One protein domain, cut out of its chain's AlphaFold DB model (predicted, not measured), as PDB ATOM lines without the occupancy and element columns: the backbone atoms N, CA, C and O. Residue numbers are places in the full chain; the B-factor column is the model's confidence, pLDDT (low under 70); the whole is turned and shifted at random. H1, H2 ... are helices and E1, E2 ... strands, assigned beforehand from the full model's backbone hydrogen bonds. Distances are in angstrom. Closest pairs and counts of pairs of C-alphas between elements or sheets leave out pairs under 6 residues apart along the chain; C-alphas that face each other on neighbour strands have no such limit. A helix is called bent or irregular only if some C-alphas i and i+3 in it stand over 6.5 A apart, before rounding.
ATOM      1  N   GLU A 111     165.884 124.995 149.895       74.06
ATOM      2  CA  GLU A 111     165.992 125.667 148.606       74.06
ATOM      3  C   GLU A 111     164.666 125.487 147.856       74.06
ATOM      4  O   GLU A 111     164.261 124.361 147.558       74.06
ATOM      5  N   VAL A 112     163.991 126.603 147.582       79.38
ATOM      6  CA  VAL A 112     162.823 126.666 146.702       79.38
ATOM      7  C   VAL A 112     163.271 127.329 145.406       79.38
ATOM      8  O   VAL A 112     163.807 128.436 145.425       79.38
ATOM      9  N   ASN A 113     163.064 126.647 144.287       80.00
ATOM     10  CA  ASN A 113     163.349 127.149 142.953       80.00
ATOM     11  C   ASN A 113     162.052 127.648 142.311       80.00
ATOM     12  O   ASN A 113     161.080 126.900 142.232       80.00
ATOM     13  N   ILE A 114     162.049 128.899 141.853       86.38
ATOM     14  CA  ILE A 114     160.943 129.504 141.111       86.38
ATOM     15  C   ILE A 114     161.459 129.823 139.710       86.38
ATOM     16  O   ILE A 114     162.380 130.625 139.556       86.38
ATOM     17  N   ASN A 115     160.859 129.203 138.699       89.06
ATOM     18  CA  ASN A 115     161.136 129.460 137.294       89.06
ATOM     19  C   ASN A 115     159.954 130.191 136.657       89.06
ATOM     20  O   ASN A 115     158.806 129.792 136.847       89.06
ATOM     21  N   ILE A 116     160.247 131.237 135.887       90.81
ATOM     22  CA  ILE A 116     159.257 131.996 135.122       90.81
ATOM     23  C   ILE A 116     159.677 131.920 133.660       90.81
ATOM     24  O   ILE A 116     160.740 132.413 133.288       90.81
ATOM     25  N   GLU A 117     158.847 131.288 132.842       92.81
ATOM     26  CA  GLU A 117     159.083 131.095 131.418       92.81
ATOM     27  C   GLU A 117     158.016 131.835 130.611       92.81
ATOM     28  O   GLU A 117     156.823 131.687 130.871       92.81
ATOM     29  N   LEU A 118     158.440 132.617 129.617       92.38
ATOM     30  CA  LEU A 118     157.541 133.217 128.635       92.38
ATOM     31  C   LEU A 118     157.319 132.238 127.477       92.38
ATOM     32  O   LEU A 118     158.216 132.022 126.661       92.38
ATOM     33  N   ILE A 119     156.110 131.694 127.383       89.94
ATOM     34  CA  ILE A 119     155.634 130.909 126.246       89.94
ATOM     35  C   ILE A 119     155.094 131.894 125.215       89.94
ATOM     36  O   ILE A 119     154.041 132.509 125.414       89.94
ATOM     37  N   LYS A 120     155.832 132.058 124.118       89.44
ATOM     38  CA  LYS A 120     155.435 132.962 123.041       89.44
ATOM     39  C   LYS A 120     154.325 132.318 122.222       89.44
ATOM     40  O   LYS A 120     154.487 131.197 121.752       89.44
ATOM     41  N   GLY A 121     153.213 133.025 122.073       83.88
ATOM     42  CA  GLY A 121     152.161 132.616 121.151       83.88
ATOM     43  C   GLY A 121     152.466 133.058 119.723       83.88
ATOM     44  O   GLY A 121     153.446 133.758 119.458       83.88
ATOM     45  N   GLU A 122     151.588 132.691 118.796       83.81
ATOM     46  CA  GLU A 122     151.655 133.100 117.391       83.81
ATOM     47  C   GLU A 122     151.525 134.628 117.240       83.81
ATOM     48  O   GLU A 122     151.960 135.203 116.243       83.81
ATOM     49  N   ASN A 123     150.967 135.303 118.250       78.31
ATOM     50  CA  ASN A 123     150.939 136.754 118.379       78.31
ATOM     51  C   ASN A 123     151.222 137.184 119.837       78.31
ATOM     52  O   ASN A 123     151.161 136.368 120.757       78.31
ATOM     53  N   GLN A 124     151.508 138.474 120.059       76.62
ATOM     54  CA  GLN A 124     151.853 138.997 121.392       76.62
ATOM     55  C   GLN A 124     150.725 138.854 122.429       76.62
ATOM     56  O   GLN A 124     151.003 138.725 123.617       76.62
ATOM     57  N   PHE A 125     149.465 138.873 121.983       76.00
ATOM     58  CA  PHE A 125     148.281 138.743 122.838       76.00
ATOM     59  C   PHE A 125     148.091 137.300 123.317       76.00
ATOM     60  O   PHE A 125     147.502 137.057 124.367       76.00
ATOM     61  N   SER A 126     148.649 136.342 122.575       77.62
ATOM     62  CA  SER A 126     148.655 134.922 122.908       77.62
ATOM     63  C   SER A 126     149.792 134.506 123.847       77.62
ATOM     64  O   SER A 126     149.926 133.321 124.151       77.62
ATOM     65  N   ASN A 127     150.641 135.432 124.292       82.44
ATOM     66  CA  ASN A 127     151.748 135.121 125.186       82.44
ATOM     67  C   ASN A 127     151.275 134.736 126.595       82.44
ATOM     68  O   ASN A 127     150.333 135.308 127.152       82.44
ATOM     69  N   ILE A 128     151.980 133.784 127.200       85.62
ATOM     70  CA  ILE A 128     151.634 133.231 128.511       85.62
ATOM     71  C   ILE A 128     152.902 133.061 129.335       85.62
ATOM     72  O   ILE A 128     153.910 132.556 128.846       85.62
ATOM     73  N   PHE A 129     152.842 133.413 130.613       88.81
ATOM     74  CA  PHE A 129     153.883 133.075 131.571       88.81
ATOM     75  C   PHE A 129     153.575 131.740 132.236       88.81
ATOM     76  O   PHE A 129     152.572 131.609 132.934       88.81
ATOM     77  N   LYS A 130     154.460 130.759 132.077       92.31
ATOM     78  CA  LYS A 130     154.469 129.559 132.913       92.31
ATOM     79  C   LYS A 130     155.315 129.834 134.145       92.31
ATOM     80  O   LYS A 130     156.497 130.154 134.037       92.31
ATOM     81  N   ILE A 131     154.712 129.688 135.316       88.69
ATOM     82  CA  ILE A 131     155.405 129.833 136.594       88.69
ATOM     83  C   ILE A 131     155.470 128.458 137.237       88.69
ATOM     84  O   ILE A 131     154.432 127.866 137.521       88.69
ATOM     85  N   SER A 132     156.683 127.963 137.467       90.50
ATOM     86  CA  SER A 132     156.954 126.671 138.098       90.50
ATOM     87  C   SER A 132     157.689 126.875 139.413       90.50
ATOM     88  O   SER A 132     158.668 127.614 139.473       90.50
ATOM     89  N   VAL A 133     157.239 126.195 140.461       88.00
ATOM     90  CA  VAL A 133     157.844 126.227 141.790       88.00
ATOM     91  C   VAL A 133     158.170 124.804 142.210       88.00
ATOM     92  O   VAL A 133     157.297 123.938 142.202       88.00
ATOM     93  N   CYS A 134     159.424 124.568 142.577       89.00
ATOM     94  CA  CYS A 134     159.931 123.260 142.970       89.00
ATOM     95  C   CYS A 134     160.754 123.381 144.254       89.00
ATOM     96  O   CYS A 134     161.611 124.261 144.365       89.00
ATOM     97  N   ASP A 135     160.515 122.495 145.213       85.81
ATOM     98  CA  ASP A 135     161.368 122.320 146.389       85.81
ATOM     99  C   ASP A 135     162.036 120.939 146.391       85.81
ATOM    100  O   ASP A 135     161.644 120.039 145.655       85.81
ATOM    101  N   LYS A 136     163.063 120.768 147.230       82.75
ATOM    102  CA  LYS A 136     163.753 119.480 147.446       82.75
ATOM    103  C   LYS A 136     163.379 118.842 148.789       82.75
ATOM    104  O   LYS A 136     164.215 118.235 149.458       82.75
ATOM    105  N   GLY A 137     162.147 119.062 149.240       81.19
ATOM    106  CA  GLY A 137     161.641 118.574 150.514       81.19
ATOM    107  C   GLY A 137     161.321 117.076 150.516       81.19
ATOM    108  O   GLY A 137     161.637 116.314 149.605       81.19
ATOM    109  N   GLN A 138     160.628 116.630 151.562       80.94
ATOM    110  CA  GLN A 138     160.167 115.237 151.663       80.94
ATOM    111  C   GLN A 138     158.994 114.922 150.719       80.94
ATOM    112  O   GLN A 138     158.659 113.749 150.522       80.94
ATOM    113  N   GLY A 139     158.395 115.958 150.128       84.25
ATOM    114  CA  GLY A 139     157.172 115.874 149.346       84.25
ATOM    115  C   GLY A 139     155.915 115.835 150.214       84.25
ATOM    116  O   GLY A 139     155.945 116.044 151.428       84.25
ATOM    117  N   MET A 140     154.785 115.569 149.572       84.06
ATOM    118  CA  MET A 140     153.453 115.524 150.153       84.06
ATOM    119  C   MET A 140     152.762 114.204 149.822       84.06
ATOM    120  O   MET A 140     152.982 113.587 148.784       84.06
ATOM    121  N   SER A 141     151.883 113.769 150.723       84.50
ATOM    122  CA  SER A 141     151.049 112.593 150.481       84.50
ATOM    123  C   SER A 141     149.967 112.882 149.434       84.50
ATOM    124  O   SER A 141     149.445 113.997 149.377       84.50
ATOM    125  N   ASN A 142     149.526 111.864 148.686       84.06
ATOM    126  CA  ASN A 142     148.406 112.017 147.745       84.06
ATOM    127  C   ASN A 142     147.128 112.528 148.429       84.06
ATOM    128  O   ASN A 142     146.376 113.288 147.830       84.06
ATOM    129  N   SER A 143     146.882 112.159 149.693       81.88
ATOM    130  CA  SER A 143     145.765 112.712 150.474       81.88
ATOM    131  C   SER A 143     145.890 114.216 150.702       81.88
ATOM    132  O   SER A 143     144.891 114.918 150.614       81.88
ATOM    133  N   SER A 144     147.100 114.717 150.959       83.06
ATOM    134  CA  SER A 144     147.356 116.153 151.118       83.06
ATOM    135  C   SER A 144     147.173 116.895 149.794       83.06
ATOM    136  O   SER A 144     146.577 117.964 149.778       83.06
ATOM    137  N   ILE A 145     147.615 116.303 148.678       87.00
ATOM    138  CA  ILE A 145     147.401 116.862 147.334       87.00
ATOM    139  C   ILE A 145     145.904 116.977 147.020       87.00
ATOM    140  O   ILE A 145     145.462 118.034 146.579       87.00
ATOM    141  N   ILE A 146     145.114 115.929 147.298       84.31
ATOM    142  CA  ILE A 146     143.649 115.970 147.142       84.31
ATOM    143  C   ILE A 146     143.063 117.141 147.932       84.31
ATOM    144  O   ILE A 146     142.320 117.938 147.369       84.31
ATOM    145  N   GLN A 147     143.440 117.279 149.205       81.06
ATOM    146  CA  GLN A 147     142.927 118.346 150.065       81.06
ATOM    147  C   GLN A 147     143.277 119.740 149.527       81.06
ATOM    148  O   GLN A 147     142.422 120.620 149.518       81.06
ATOM    149  N   ILE A 148     144.503 119.944 149.035       85.06
ATOM    150  CA  ILE A 148     144.921 121.215 148.423       85.06
ATOM    151  C   ILE A 148     144.060 121.534 147.197       85.06
ATOM    152  O   ILE A 148     143.526 122.640 147.093       85.06
ATOM    153  N   LEU A 149     143.891 120.570 146.291       85.62
ATOM    154  CA  LEU A 149     143.111 120.757 145.069       85.62
ATOM    155  C   LEU A 149     141.625 121.011 145.365       85.62
ATOM    156  O   LEU A 149     141.013 121.862 144.725       85.62
ATOM    157  N   GLU A 150     141.055 120.343 146.368       81.62
ATOM    158  CA  GLU A 150     139.680 120.574 146.834       81.62
ATOM    159  C   GLU A 150     139.504 121.974 147.438       81.62
ATOM    160  O   GLU A 150     138.523 122.659 147.144       81.62
ATOM    161  N   ILE A 151     140.466 122.431 148.246       77.62
ATOM    162  CA  ILE A 151     140.458 123.775 148.840       77.62
ATOM    163  C   ILE A 151     140.552 124.857 147.759       77.62
ATOM    164  O   ILE A 151     139.883 125.887 147.872       77.62
ATOM    165  N   ILE A 152     141.371 124.626 146.731       78.75
ATOM    166  CA  ILE A 152     141.526 125.516 145.577       78.75
ATOM    167  C   ILE A 152     140.247 125.548 144.728       78.75
ATOM    168  O   ILE A 152     139.801 126.624 144.329       78.75
ATOM    169  N   ALA A 153     139.625 124.391 144.489       74.88
ATOM    170  CA  ALA A 153     138.397 124.280 143.707       74.88
ATOM    171  C   ALA A 153     137.184 124.927 144.395       74.88
ATOM    172  O   ALA A 153     136.255 125.396 143.729       74.88
ATOM    173  N   ASN A 154     137.164 124.945 145.732       70.62
ATOM    174  CA  ASN A 154     136.015 125.425 146.479       70.62
ATOM    175  C   ASN A 154     135.958 126.961 146.521       70.62
ATOM    176  O   ASN A 154     136.689 127.628 147.262       70.62
ATOM    177  N   LYS A 155     135.018 127.520 145.750       56.75
ATOM    178  CA  LYS A 155     134.733 128.963 145.691       56.75
ATOM    179  C   LYS A 155     134.223 129.524 147.024       56.75
ATOM    180  O   LYS A 155     134.434 130.703 147.299       56.75
ATOM    181  N   ASN A 156     133.611 128.692 147.874       48.12
ATOM    182  CA  ASN A 156     133.083 129.117 149.169       48.12
ATOM    183  C   ASN A 156     134.089 128.846 150.297       48.12
ATOM    184  O   ASN A 156     134.512 127.722 150.555       48.12
ATOM    185  N   SER A 157     134.494 129.911 150.990       45.44
ATOM    186  CA  SER A 157     135.398 129.875 152.150       45.44
ATOM    187  C   SER A 157     134.721 129.489 153.461       45.44
ATOM    188  O   SER A 157     135.404 129.354 154.474       45.44
ATOM    189  N   VAL A 158     133.406 129.305 153.448       42.59
ATOM    190  CA  VAL A 158     132.602 129.075 154.640       42.59
ATOM    191  C   VAL A 158     131.992 127.677 154.524       42.59
ATOM    192  O   VAL A 158     131.357 127.381 153.519       42.59
ATOM    193  N   PHE A 159     132.184 126.838 155.546       44.19
ATOM    194  CA  PHE A 159     131.499 125.548 155.754       44.19
ATOM    195  C   PHE A 159     131.995 124.303 155.007       44.19
ATOM    196  O   PHE A 159     131.212 123.563 154.423       44.19
ATOM    197  N   ASN A 160     133.264 123.943 155.171       52.88
ATOM    198  CA  ASN A 160     133.528 122.521 155.388       52.88
ATOM    199  C   ASN A 160     134.421 122.369 156.622       52.88
ATOM    200  O   ASN A 160     135.542 122.883 156.647       52.88
ATOM    201  N   SER A 161     133.884 121.727 157.660       53.69
ATOM    202  CA  SER A 161     134.567 121.468 158.933       53.69
ATOM    203  C   SER A 161     135.878 120.712 158.740       53.69
ATOM    204  O   SER A 161     136.827 120.939 159.486       53.69
ATOM    205  N   ASP A 162     135.965 119.892 157.692       51.75
ATOM    206  CA  ASP A 162     137.133 119.059 157.409       51.75
ATOM    207  C   ASP A 162     138.338 119.887 156.922       51.75
ATOM    208  O   ASP A 162     139.485 119.465 157.074       51.75
ATOM    209  N   TYR A 163     138.099 121.100 156.400       51.94
ATOM    210  CA  TYR A 163     139.135 122.015 155.896       51.94
ATOM    211  C   TYR A 163     139.337 123.262 156.770       51.94
ATOM    212  O   TYR A 163     140.075 124.168 156.386       51.94
ATOM    213  N   GLN A 164     138.726 123.324 157.961       52.44
ATOM    214  CA  GLN A 164     139.006 124.376 158.955       52.44
ATOM    215  C   GLN A 164     140.384 124.222 159.616       52.44
ATOM    216  O   GLN A 164     140.791 125.055 160.425       52.44
ATOM    217  N   ASN A 165     141.120 123.168 159.269       54.28
ATOM    218  CA  ASN A 165     142.469 122.955 159.749       54.28
ATOM    219  C   ASN A 165     143.429 123.923 159.035       54.28
ATOM    220  O   ASN A 165     143.602 123.860 157.815       54.28
ATOM    221  N   TYR A 166     144.071 124.813 159.795       57.59
ATOM    222  CA  TYR A 166     144.991 125.843 159.288       57.59
ATOM    223  C   TYR A 166     146.171 125.285 158.471       57.59
ATOM    224  O   TYR A 166     146.821 126.037 157.753       57.59
ATOM    225  N   ASN A 167     146.406 123.973 158.516       58.78
ATOM    226  CA  ASN A 167     147.490 123.273 157.826       58.78
ATOM    227  C   ASN A 167     147.544 123.520 156.306       58.78
ATOM    228  O   ASN A 167     148.612 123.401 155.717       58.78
ATOM    229  N   PHE A 168     146.423 123.873 155.663       68.12
ATOM    230  CA  PHE A 168     146.365 124.086 154.206       68.12
ATOM    231  C   PHE A 168     145.903 125.491 153.799       68.12
ATOM    232  O   PHE A 168     145.744 125.771 152.610       68.12
ATOM    233  N   ILE A 169     145.724 126.407 154.759       67.56
ATOM    234  CA  ILE A 169     145.258 127.771 154.470       67.56
ATOM    235  C   ILE A 169     146.256 128.545 153.600       67.56
ATOM    236  O   ILE A 169     145.841 129.330 152.748       67.56
ATOM    237  N   GLY A 170     147.558 128.273 153.757       71.56
ATOM    238  CA  GLY A 170     148.618 128.893 152.962       71.56
ATOM    239  C   GLY A 170     148.434 128.664 151.460       71.56
ATOM    240  O   GLY A 170     148.578 129.599 150.679       71.56
ATOM    241  N   TRP A 171     147.993 127.471 151.048       78.94
ATOM    242  CA  TRP A 171     147.711 127.161 149.641       78.94
ATOM    243  C   TRP A 171     146.553 127.976 149.080       78.94
ATOM    244  O   TRP A 171     146.624 128.467 147.957       78.94
ATOM    245  N   LYS A 172     145.508 128.185 149.885       73.75
ATOM    246  CA  LYS A 172     144.376 129.029 149.502       73.75
ATOM    247  C   LYS A 172     144.788 130.490 149.349       73.75
ATOM    248  O   LYS A 172     144.384 131.141 148.388       73.75
ATOM    249  N   VAL A 173     145.587 130.995 150.287       69.94
ATOM    250  CA  VAL A 173     146.121 132.362 150.233       69.94
ATOM    251  C   VAL A 173     147.009 132.530 149.002       69.94
ATOM    252  O   VAL A 173     146.802 133.470 148.242       69.94
ATOM    253  N   ASN A 174     147.919 131.590 148.744       75.25
ATOM    254  CA  ASN A 174     148.783 131.618 147.564       75.25
ATOM    255  C   ASN A 174     147.971 131.576 146.267       75.25
ATOM    256  O   ASN A 174     148.207 132.385 145.379       75.25
ATOM    257  N   HIS A 175     146.954 130.721 146.181       80.31
ATOM    258  CA  HIS A 175     146.052 130.681 145.030       80.31
ATOM    259  C   HIS A 175     145.318 132.016 144.808       80.31
ATOM    260  O   HIS A 175     145.186 132.482 143.678       80.31
ATOM    261  N   GLN A 176     144.870 132.678 145.879       73.69
ATOM    262  CA  GLN A 176     144.274 134.015 145.781       73.69
ATOM    263  C   GLN A 176     145.286 135.082 145.355       73.69
ATOM    264  O   GLN A 176     144.921 135.991 144.616       73.69
ATOM    265  N   ILE A 177     146.534 134.995 145.822       73.50
ATOM    266  CA  ILE A 177     147.616 135.891 145.397       73.50
ATOM    267  C   ILE A 177     147.882 135.706 143.901       73.50
ATOM    268  O   ILE A 177     147.906 136.698 143.179       73.50
ATOM    269  N   ILE A 178     147.985 134.462 143.428       76.38
ATOM    270  CA  ILE A 178     148.144 134.132 142.004       76.38
ATOM    271  C   ILE A 178     147.000 134.742 141.186       76.38
ATOM    272  O   ILE A 178     147.249 135.480 140.239       76.38
ATOM    273  N   GLY A 179     145.747 134.540 141.607       71.19
ATOM    274  CA  GLY A 179     144.583 135.119 140.926       71.19
ATOM    275  C   GLY A 179     144.521 136.651 140.938       71.19
ATOM    276  O   GLY A 179     143.789 137.235 140.147       71.19
ATOM    277  N   LYS A 180     145.274 137.317 141.822       74.25
ATOM    278  CA  LYS A 180     145.416 138.781 141.836       74.25
ATOM    279  C   LYS A 180     146.556 139.290 140.962       74.25
ATOM    280  O   LYS A 180     146.527 140.462 140.606       74.25
ATOM    281  N   MET A 181     147.549 138.455 140.656       73.31
ATOM    282  CA  MET A 181     148.629 138.813 139.731       73.31
ATOM    283  C   MET A 181     148.104 138.942 138.302       73.31
ATOM    284  O   MET A 181     148.572 139.788 137.550       73.31
ATOM    285  N   GLY A 182     147.111 138.133 137.950       70.19
ATOM    286  CA  GLY A 182     146.440 138.192 136.665       70.19
ATOM    287  C   GLY A 182     145.503 137.006 136.480       70.19
ATOM    288  O   GLY A 182     145.459 136.101 137.324       70.19
ATOM    289  N   PRO A 183     144.742 136.988 135.379       72.00
ATOM    290  CA  PRO A 183     144.018 135.791 135.005       72.00
ATOM    291  C   PRO A 183     145.013 134.672 134.715       72.00
ATOM    292  O   PRO A 183     146.025 134.867 134.039       72.00
ATOM    293  N   PHE A 184     144.723 133.488 135.234       81.00
ATOM    294  CA  PHE A 184     145.595 132.343 135.059       81.00
ATOM    295  C   PHE A 184     144.792 131.101 134.689       81.00
ATOM    296  O   PHE A 184     143.630 130.935 135.071       81.00
ATOM    297  N   TYR A 185     145.430 130.224 133.928       76.62
ATOM    298  CA  TYR A 185     144.912 128.937 133.530       76.62
ATOM    299  C   TYR A 185     145.455 127.844 134.448       76.62
ATOM    300  O   TYR A 185     146.623 127.463 134.367       76.62
ATOM    301  N   SER A 186     144.545 127.306 135.260       80.62
ATOM    302  CA  SER A 186     144.702 126.101 136.079       80.62
ATOM    303  C   SER A 186     145.864 126.126 137.088       80.62
ATOM    304  O   SER A 186     146.744 126.982 137.090       80.62
ATOM    305  N   PHE A 187     145.828 125.162 138.000       87.62
ATOM    306  CA  PHE A 187     146.871 124.910 138.983       87.62
ATOM    307  C   PHE A 187     147.228 123.427 138.923       87.62
ATOM    308  O   PHE A 187     146.357 122.569 139.101       87.62
ATOM    309  N   TYR A 188     148.498 123.148 138.659       90.94
ATOM    310  CA  TYR A 188     149.045 121.810 138.497       90.94
ATOM    311  C   TYR A 188     150.008 121.514 139.630       90.94
ATOM    312  O   TYR A 188     150.830 122.353 139.978       90.94
ATOM    313  N   VAL A 189     149.923 120.319 140.203       92.44
ATOM    314  CA  VAL A 189     150.769 119.900 141.319       92.44
ATOM    315  C   VAL A 189     151.121 118.426 141.204       92.44
ATOM    316  O   VAL A 189     150.275 117.581 140.911       92.44
ATOM    317  N   LYS A 190     152.378 118.099 141.474       91.12
ATOM    318  CA  LYS A 190     152.843 116.731 141.672       91.12
ATOM    319  C   LYS A 190     153.773 116.703 142.873       91.12
ATOM    320  O   LYS A 190     154.421 117.690 143.215       91.12
ATOM    321  N   SER A 191     153.849 115.552 143.518       88.81
ATOM    322  CA  SER A 191     154.841 115.334 144.556       88.81
ATOM    323  C   SER A 191     155.371 113.924 144.477       88.81
ATOM    324  O   SER A 191     154.607 112.971 144.320       88.81
ATOM    325  N   GLU A 192     156.681 113.807 144.639       80.62
ATOM    326  CA  GLU A 192     157.363 112.533 144.756       80.62
ATOM    327  C   GLU A 192     158.048 112.446 146.118       80.62
ATOM    328  O   GLU A 192     158.641 113.402 146.629       80.62
ATOM    329  N   LYS A 193     157.951 111.270 146.746       73.50
ATOM    330  CA  LYS A 193     158.513 111.053 148.079       73.50
ATOM    331  C   LYS A 193     160.028 111.255 148.034       73.50
ATOM    332  O   LYS A 193     160.714 110.568 147.284       73.50
ATOM    333  N   ASN A 194     160.535 112.133 148.899       74.50
ATOM    334  CA  ASN A 194     161.946 112.536 148.979       74.50
ATOM    335  C   ASN A 194     162.490 113.277 147.744       74.50
ATOM    336  O   ASN A 194     163.705 113.398 147.607       74.50
ATOM    337  N   GLN A 195     161.621 113.754 146.854       80.25
ATOM    338  CA  GLN A 195     162.003 114.640 145.750       80.25
ATOM    339  C   GLN A 195     161.320 116.009 145.838       80.25
ATOM    340  O   GLN A 195     161.562 116.863 144.996       80.25
ATOM    341  N   GLY A 196     160.499 116.217 146.867       86.50
ATOM    342  CA  GLY A 196     159.836 117.480 147.135       86.50
ATOM    343  C   GLY A 196     158.486 117.632 146.451       86.50
ATOM    344  O   GLY A 196     157.801 116.663 146.090       86.50
ATOM    345  N   LEU A 197     158.058 118.883 146.378       89.31
ATOM    346  CA  LEU A 197     156.825 119.302 145.734       89.31
ATOM    347  C   LEU A 197     157.156 120.134 144.501       89.31
ATOM    348  O   LEU A 197     157.988 121.037 144.564       89.31
ATOM    349  N   GLU A 198     156.448 119.870 143.408       91.81
ATOM    350  CA  GLU A 198     156.483 120.709 142.218       91.81
ATOM    351  C   GLU A 198     155.062 121.134 141.858       91.81
ATOM    352  O   GLU A 198     154.151 120.306 141.774       91.81
ATOM    353  N   TYR A 199     154.863 122.431 141.651       92.38
ATOM    354  CA  TYR A 199     153.605 122.964 141.154       92.38
ATOM    355  C   TYR A 199     153.836 124.066 140.133       92.38
ATOM    356  O   TYR A 199     154.845 124.769 140.165       92.38
ATOM    357  N   HIS A 200     152.880 124.236 139.228       93.00
ATOM    358  CA  HIS A 200     152.925 125.295 138.235       93.00
ATOM    359  C   HIS A 200     151.538 125.779 137.832       93.00
ATOM    360  O   HIS A 200     150.520 125.120 138.049       93.00
ATOM    361  N   PHE A 201     151.517 126.967 137.248       90.00
ATOM    362  CA  PHE A 201     150.324 127.632 136.741       90.00
ATOM    363  C   PHE A 201     150.715 128.576 135.601       90.00
ATOM    364  O   PHE A 201     151.892 128.900 135.419       90.00
ATOM    365  N   TYR A 202     149.722 128.997 134.821       87.88
ATOM    366  CA  TYR A 202     149.929 129.753 133.588       87.88
ATOM    367  C   TYR A 202     149.218 131.099 133.661       87.88
ATOM    368  O   TYR A 202     147.998 131.110 133.717       87.88
ATOM    369  N   ILE A 203     149.927 132.226 133.660       86.19
ATOM    370  CA  ILE A 203     149.323 133.569 133.666       86.19
ATOM    371  C   ILE A 203     149.261 134.102 132.235       86.19
ATOM    372  O   ILE A 203     150.279 134.114 131.543       86.19
ATOM    373  N   PHE A 204     148.096 134.576 131.795       82.88
ATOM    374  CA  PHE A 204     147.981 135.255 130.502       82.88
ATOM    375  C   PHE A 204     148.661 136.626 130.578       82.88
ATOM    376  O   PHE A 204     148.402 137.383 131.516       82.88
ATOM    377  N   GLN A 205     149.538 136.946 129.618       81.94
ATOM    378  CA  GLN A 205     150.231 138.240 129.605       81.94
ATOM    379  C   GLN A 205     149.247 139.397 129.397       81.94
ATOM    380  O   GLN A 205     149.394 140.444 130.026       81.94
ATOM    381  N   ASP A 206     148.253 139.193 128.534       75.31
ATOM    382  CA  ASP A 206     147.215 140.174 128.253       75.31
ATOM    383  C   ASP A 206     145.878 139.740 128.866       75.31
ATOM    384  O   ASP A 206     145.397 138.635 128.620       75.31
ATOM    385  N   ILE A 207     145.276 140.612 129.681       69.94
ATOM    386  CA  ILE A 207     143.980 140.375 130.330       69.94
ATOM    387  C   ILE A 207     142.808 140.507 129.353       69.94
ATOM    388  O   ILE A 207     141.755 139.903 129.582       69.94
ATOM    389  N   ASP A 208     142.989 141.242 128.251       67.44
ATOM    390  CA  ASP A 208     141.944 141.498 127.259       67.44
ATOM    391  C   ASP A 208     141.522 140.230 126.520       67.44
ATOM    392  O   ASP A 208     140.408 140.160 125.997       67.44
ATOM    393  N   ILE A 209     142.338 139.175 126.588       63.94
ATOM    394  CA  ILE A 209     141.974 137.830 126.145       63.94
ATOM    395  C   ILE A 209     140.671 137.321 126.781       63.94
ATOM    396  O   ILE A 209     139.890 136.627 126.134       63.94
ATOM    397  N   LEU A 210     140.391 137.689 128.036       62.47
ATOM    398  CA  LEU A 210     139.177 137.260 128.733       62.47
ATOM    399  C   LEU A 210     137.927 138.004 128.254       62.47
ATOM    400  O   LEU A 210     136.811 137.508 128.411       62.47
ATOM    401  N   ASN A 211     138.108 139.191 127.677       58.84
ATOM    402  CA  ASN A 211     137.024 140.067 127.244       58.84
ATOM    403  C   ASN A 211     136.551 139.745 125.814       58.84
ATOM    404  O   ASN A 211     135.480 140.196 125.407       58.84
ATOM    405  N   GLN A 212     137.276 138.900 125.070       55.75
ATOM    406  CA  GLN A 212     136.997 138.513 123.677       55.75
ATOM    407  C   GLN A 212     135.826 137.519 123.506       55.75
ATOM    408  O   GLN A 212     135.801 136.698 122.592       55.75
ATOM    409  N   THR A 213     134.786 137.628 124.334       49.22
ATOM    410  CA  THR A 213     133.544 136.834 124.217       49.22
ATOM    411  C   THR A 213     132.799 137.042 122.884       49.22
ATOM    412  O   THR A 213     131.941 136.236 122.528       49.22
ATOM    413  N   GLU A 223     145.444 131.309 119.288       66.38
ATOM    414  CA  GLU A 223     146.387 130.267 118.913       66.38
ATOM    415  C   GLU A 223     147.636 130.475 119.785       66.38
ATOM    416  O   GLU A 223     148.146 131.595 119.895       66.38
ATOM    417  N   ASN A 224     148.014 129.420 120.511       77.75
ATOM    418  CA  ASN A 224     149.312 129.234 121.162       77.75
ATOM    419  C   ASN A 224     149.610 127.735 121.159       77.75
ATOM    420  O   ASN A 224     149.294 127.025 122.117       77.75
ATOM    421  N   ASN A 225     150.156 127.226 120.051       84.56
ATOM    422  CA  ASN A 225     150.411 125.788 119.905       84.56
ATOM    423  C   ASN A 225     151.394 125.271 120.964       84.56
ATOM    424  O   ASN A 225     151.178 124.208 121.543       84.56
ATOM    425  N   GLN A 226     152.417 126.063 121.292       86.31
ATOM    426  CA  GLN A 226     153.387 125.711 122.328       86.31
ATOM    427  C   GLN A 226     152.717 125.598 123.706       86.31
ATOM    428  O   GLN A 226     153.003 124.686 124.480       86.31
ATOM    429  N   PHE A 227     151.775 126.487 124.018       86.62
ATOM    430  CA  PHE A 227     150.971 126.377 125.229       86.62
ATOM    431  C   PHE A 227     150.118 125.109 125.238       86.62
ATOM    432  O   PHE A 227     150.044 124.452 126.273       86.62
ATOM    433  N   GLN A 228     149.518 124.720 124.108       83.75
ATOM    434  CA  GLN A 228     148.764 123.462 124.033       83.75
ATOM    435  C   GLN A 228     149.651 122.253 124.353       83.75
ATOM    436  O   GLN A 228     149.239 121.384 125.122       83.75
ATOM    437  N   GLU A 229     150.886 122.219 123.846       86.62
ATOM    438  CA  GLU A 229     151.863 121.178 124.193       86.62
ATOM    439  C   GLU A 229     152.166 121.163 125.698       86.62
ATOM    440  O   GLU A 229     152.123 120.107 126.334       86.62
ATOM    441  N   TYR A 230     152.376 122.336 126.301       88.62
ATOM    442  CA  TYR A 230     152.573 122.467 127.744       88.62
ATOM    443  C   TYR A 230     151.372 121.989 128.565       88.62
ATOM    444  O   TYR A 230     151.554 121.355 129.610       88.62
ATOM    445  N   ILE A 231     150.147 122.270 128.121       86.00
ATOM    446  CA  ILE A 231     148.930 121.793 128.784       86.00
ATOM    447  C   ILE A 231     148.810 120.274 128.677       86.00
ATOM    448  O   ILE A 231     148.483 119.629 129.674       86.00
ATOM    449  N   LEU A 232     149.108 119.691 127.514       84.12
ATOM    450  CA  LEU A 232     149.114 118.239 127.335       84.12
ATOM    451  C   LEU A 232     150.120 117.568 128.277       84.12
ATOM    452  O   LEU A 232     149.741 116.639 128.992       84.12
ATOM    453  N   ASP A 233     151.349 118.080 128.352       88.56
ATOM    454  CA  ASP A 233     152.375 117.599 129.287       88.56
ATOM    455  C   ASP A 233     151.921 117.729 130.752       88.56
ATOM    456  O   ASP A 233     152.004 116.786 131.544       88.56
ATOM    457  N   SER A 234     151.343 118.880 131.104       90.56
ATOM    458  CA  SER A 234     150.847 119.143 132.459       90.56
ATOM    459  C   SER A 234     149.738 118.171 132.861       90.56
ATOM    460  O   SER A 234     149.759 117.626 133.961       90.56
ATOM    461  N   ASN A 235     148.781 117.920 131.966       83.81
ATOM    462  CA  ASN A 235     147.664 117.010 132.217       83.81
ATOM    463  C   ASN A 235     148.119 115.546 132.339       83.81
ATOM    464  O   ASN A 235     147.462 114.764 133.026       83.81
ATOM    465  N   GLN A 236     149.220 115.170 131.681       86.56
ATOM    466  CA  GLN A 236     149.793 113.826 131.771       86.56
ATOM    467  C   GLN A 236     150.581 113.619 133.070       86.56
ATOM    468  O   GLN A 236     150.474 112.560 133.688       86.56
ATOM    469  N   ASN A 237     151.351 114.625 133.491       88.94
ATOM    470  CA  ASN A 237     152.355 114.472 134.545       88.94
ATOM    471  C   ASN A 237     151.934 115.026 135.916       88.94
ATOM    472  O   ASN A 237     152.594 114.739 136.917       88.94
ATOM    473  N   TYR A 238     150.857 115.814 135.989       90.94
ATOM    474  CA  TYR A 238     150.452 116.522 137.205       90.94
ATOM    475  C   TYR A 238     148.985 116.290 137.565       90.94
ATOM    476  O   TYR A 238     148.113 116.025 136.734       90.94
ATOM    477  N   TYR A 239     148.691 116.456 138.850       89.56
ATOM    478  CA  TYR A 239     147.330 116.543 139.354       89.56
ATOM    479  C   TYR A 239     146.820 117.981 139.253       89.56
ATOM    480  O   TYR A 239     147.565 118.933 139.469       89.56
ATOM    481  N   HIS A 240     145.541 118.144 138.938       86.25
ATOM    482  CA  HIS A 240     144.852 119.427 138.850       86.25
ATOM    483  C   HIS A 240     143.373 119.249 139.205       86.25
ATOM    484  O   HIS A 240     142.869 118.135 139.338       86.25
ATOM    485  N   VAL A 241     142.642 120.354 139.349       80.44
ATOM    486  CA  VAL A 241     141.253 120.328 139.842       80.44
ATOM    487  C   VAL A 241     140.335 119.401 139.032       80.44
ATOM    488  O   VAL A 241     139.514 118.693 139.612       80.44
ATOM    489  N   ASN A 242     140.507 119.327 137.710       73.50
ATOM    490  CA  ASN A 242     139.616 118.527 136.860       73.50
ATOM    491  C   ASN A 242     139.963 117.026 136.849       73.50
ATOM    492  O   ASN A 242     139.194 116.246 136.296       73.50
TER     493      ASN A 242
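AT A GLANCE: This is residues 111 to 213 and 223 to 242 of the 360 residues of an uncharacterized protein of Tetrahymena thermophila (strain SB210) (UniProt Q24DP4). A twisted sheet of four strands has H4 running along one face and H1 over edge strand E3 on the opposite face; H2 packs on H1 and only grazes the sheet, and short H3 lies off it. The printed part has 123 residues, with named elements in the order E1 E2 H1 H2 E3 E4 H3 H4, class mixed. The sheet, E1 E2 E4 E3, is all antiparallel. The whole is compact, radius of gyration of the C-alphas 15.4 A, spanning 44 by 34 by 24 A.

HOW THE PARTS SIT: Start at E1, residues 112 to 119, a hairpin with E2, residues 128 to 135; N 115 and O 132 are 2.8 A apart. H1, residues 142 to 153, touches H2, residues 166 to 181, at a steep tilt of 46 degrees, closest at C-alphas 152 and 172, 6.0 A. E3, residues 184 to 192, and E4, residues 196 to 204, form a hairpin, with N 190 and O 198 2.8 A apart; between E4 and E2, N 131 and O 201 are 2.9 A apart. E2, H1, H2 and E3 make a split strand-helix-strand unit, E4 between its same-way strands, its crossover right-handed. H1 has a height over the sheet of 9.9 A. H3, residues 207 to 211, is not on the sheet. H4, residues 225 to 237, lies over E2 and E4, height 9.8 A. O i to N i+4 pairs are within hydrogen-bond range throughout H1 and H4, 9 of 12 in H2 and 0 of 1 in H3, which has 2 of 2 O i to N i+3.

IN THESE COORDINATES: Find C-alpha 112 at (162.823, 126.666, 146.702), where E1 begins; H4 ends at C-alpha 237, (152.355, 114.472, 134.545). E4 is 27.1 A long, E3 25.0 A and H2 23.7 A; H2 is irregular, C-alphas 167 and 170 being 7.5 A apart.

THE WHOLE: C-alphas 122 and 161 are farthest apart, 46.4 A. Residues 214 to 222 are not printed; C-alphas 213 and 223 are 15.4 A apart. The link H1 to H2 is long. The model's pLDDT is under 70 at residues 155 to 169, 173, 207 to 213 and 223.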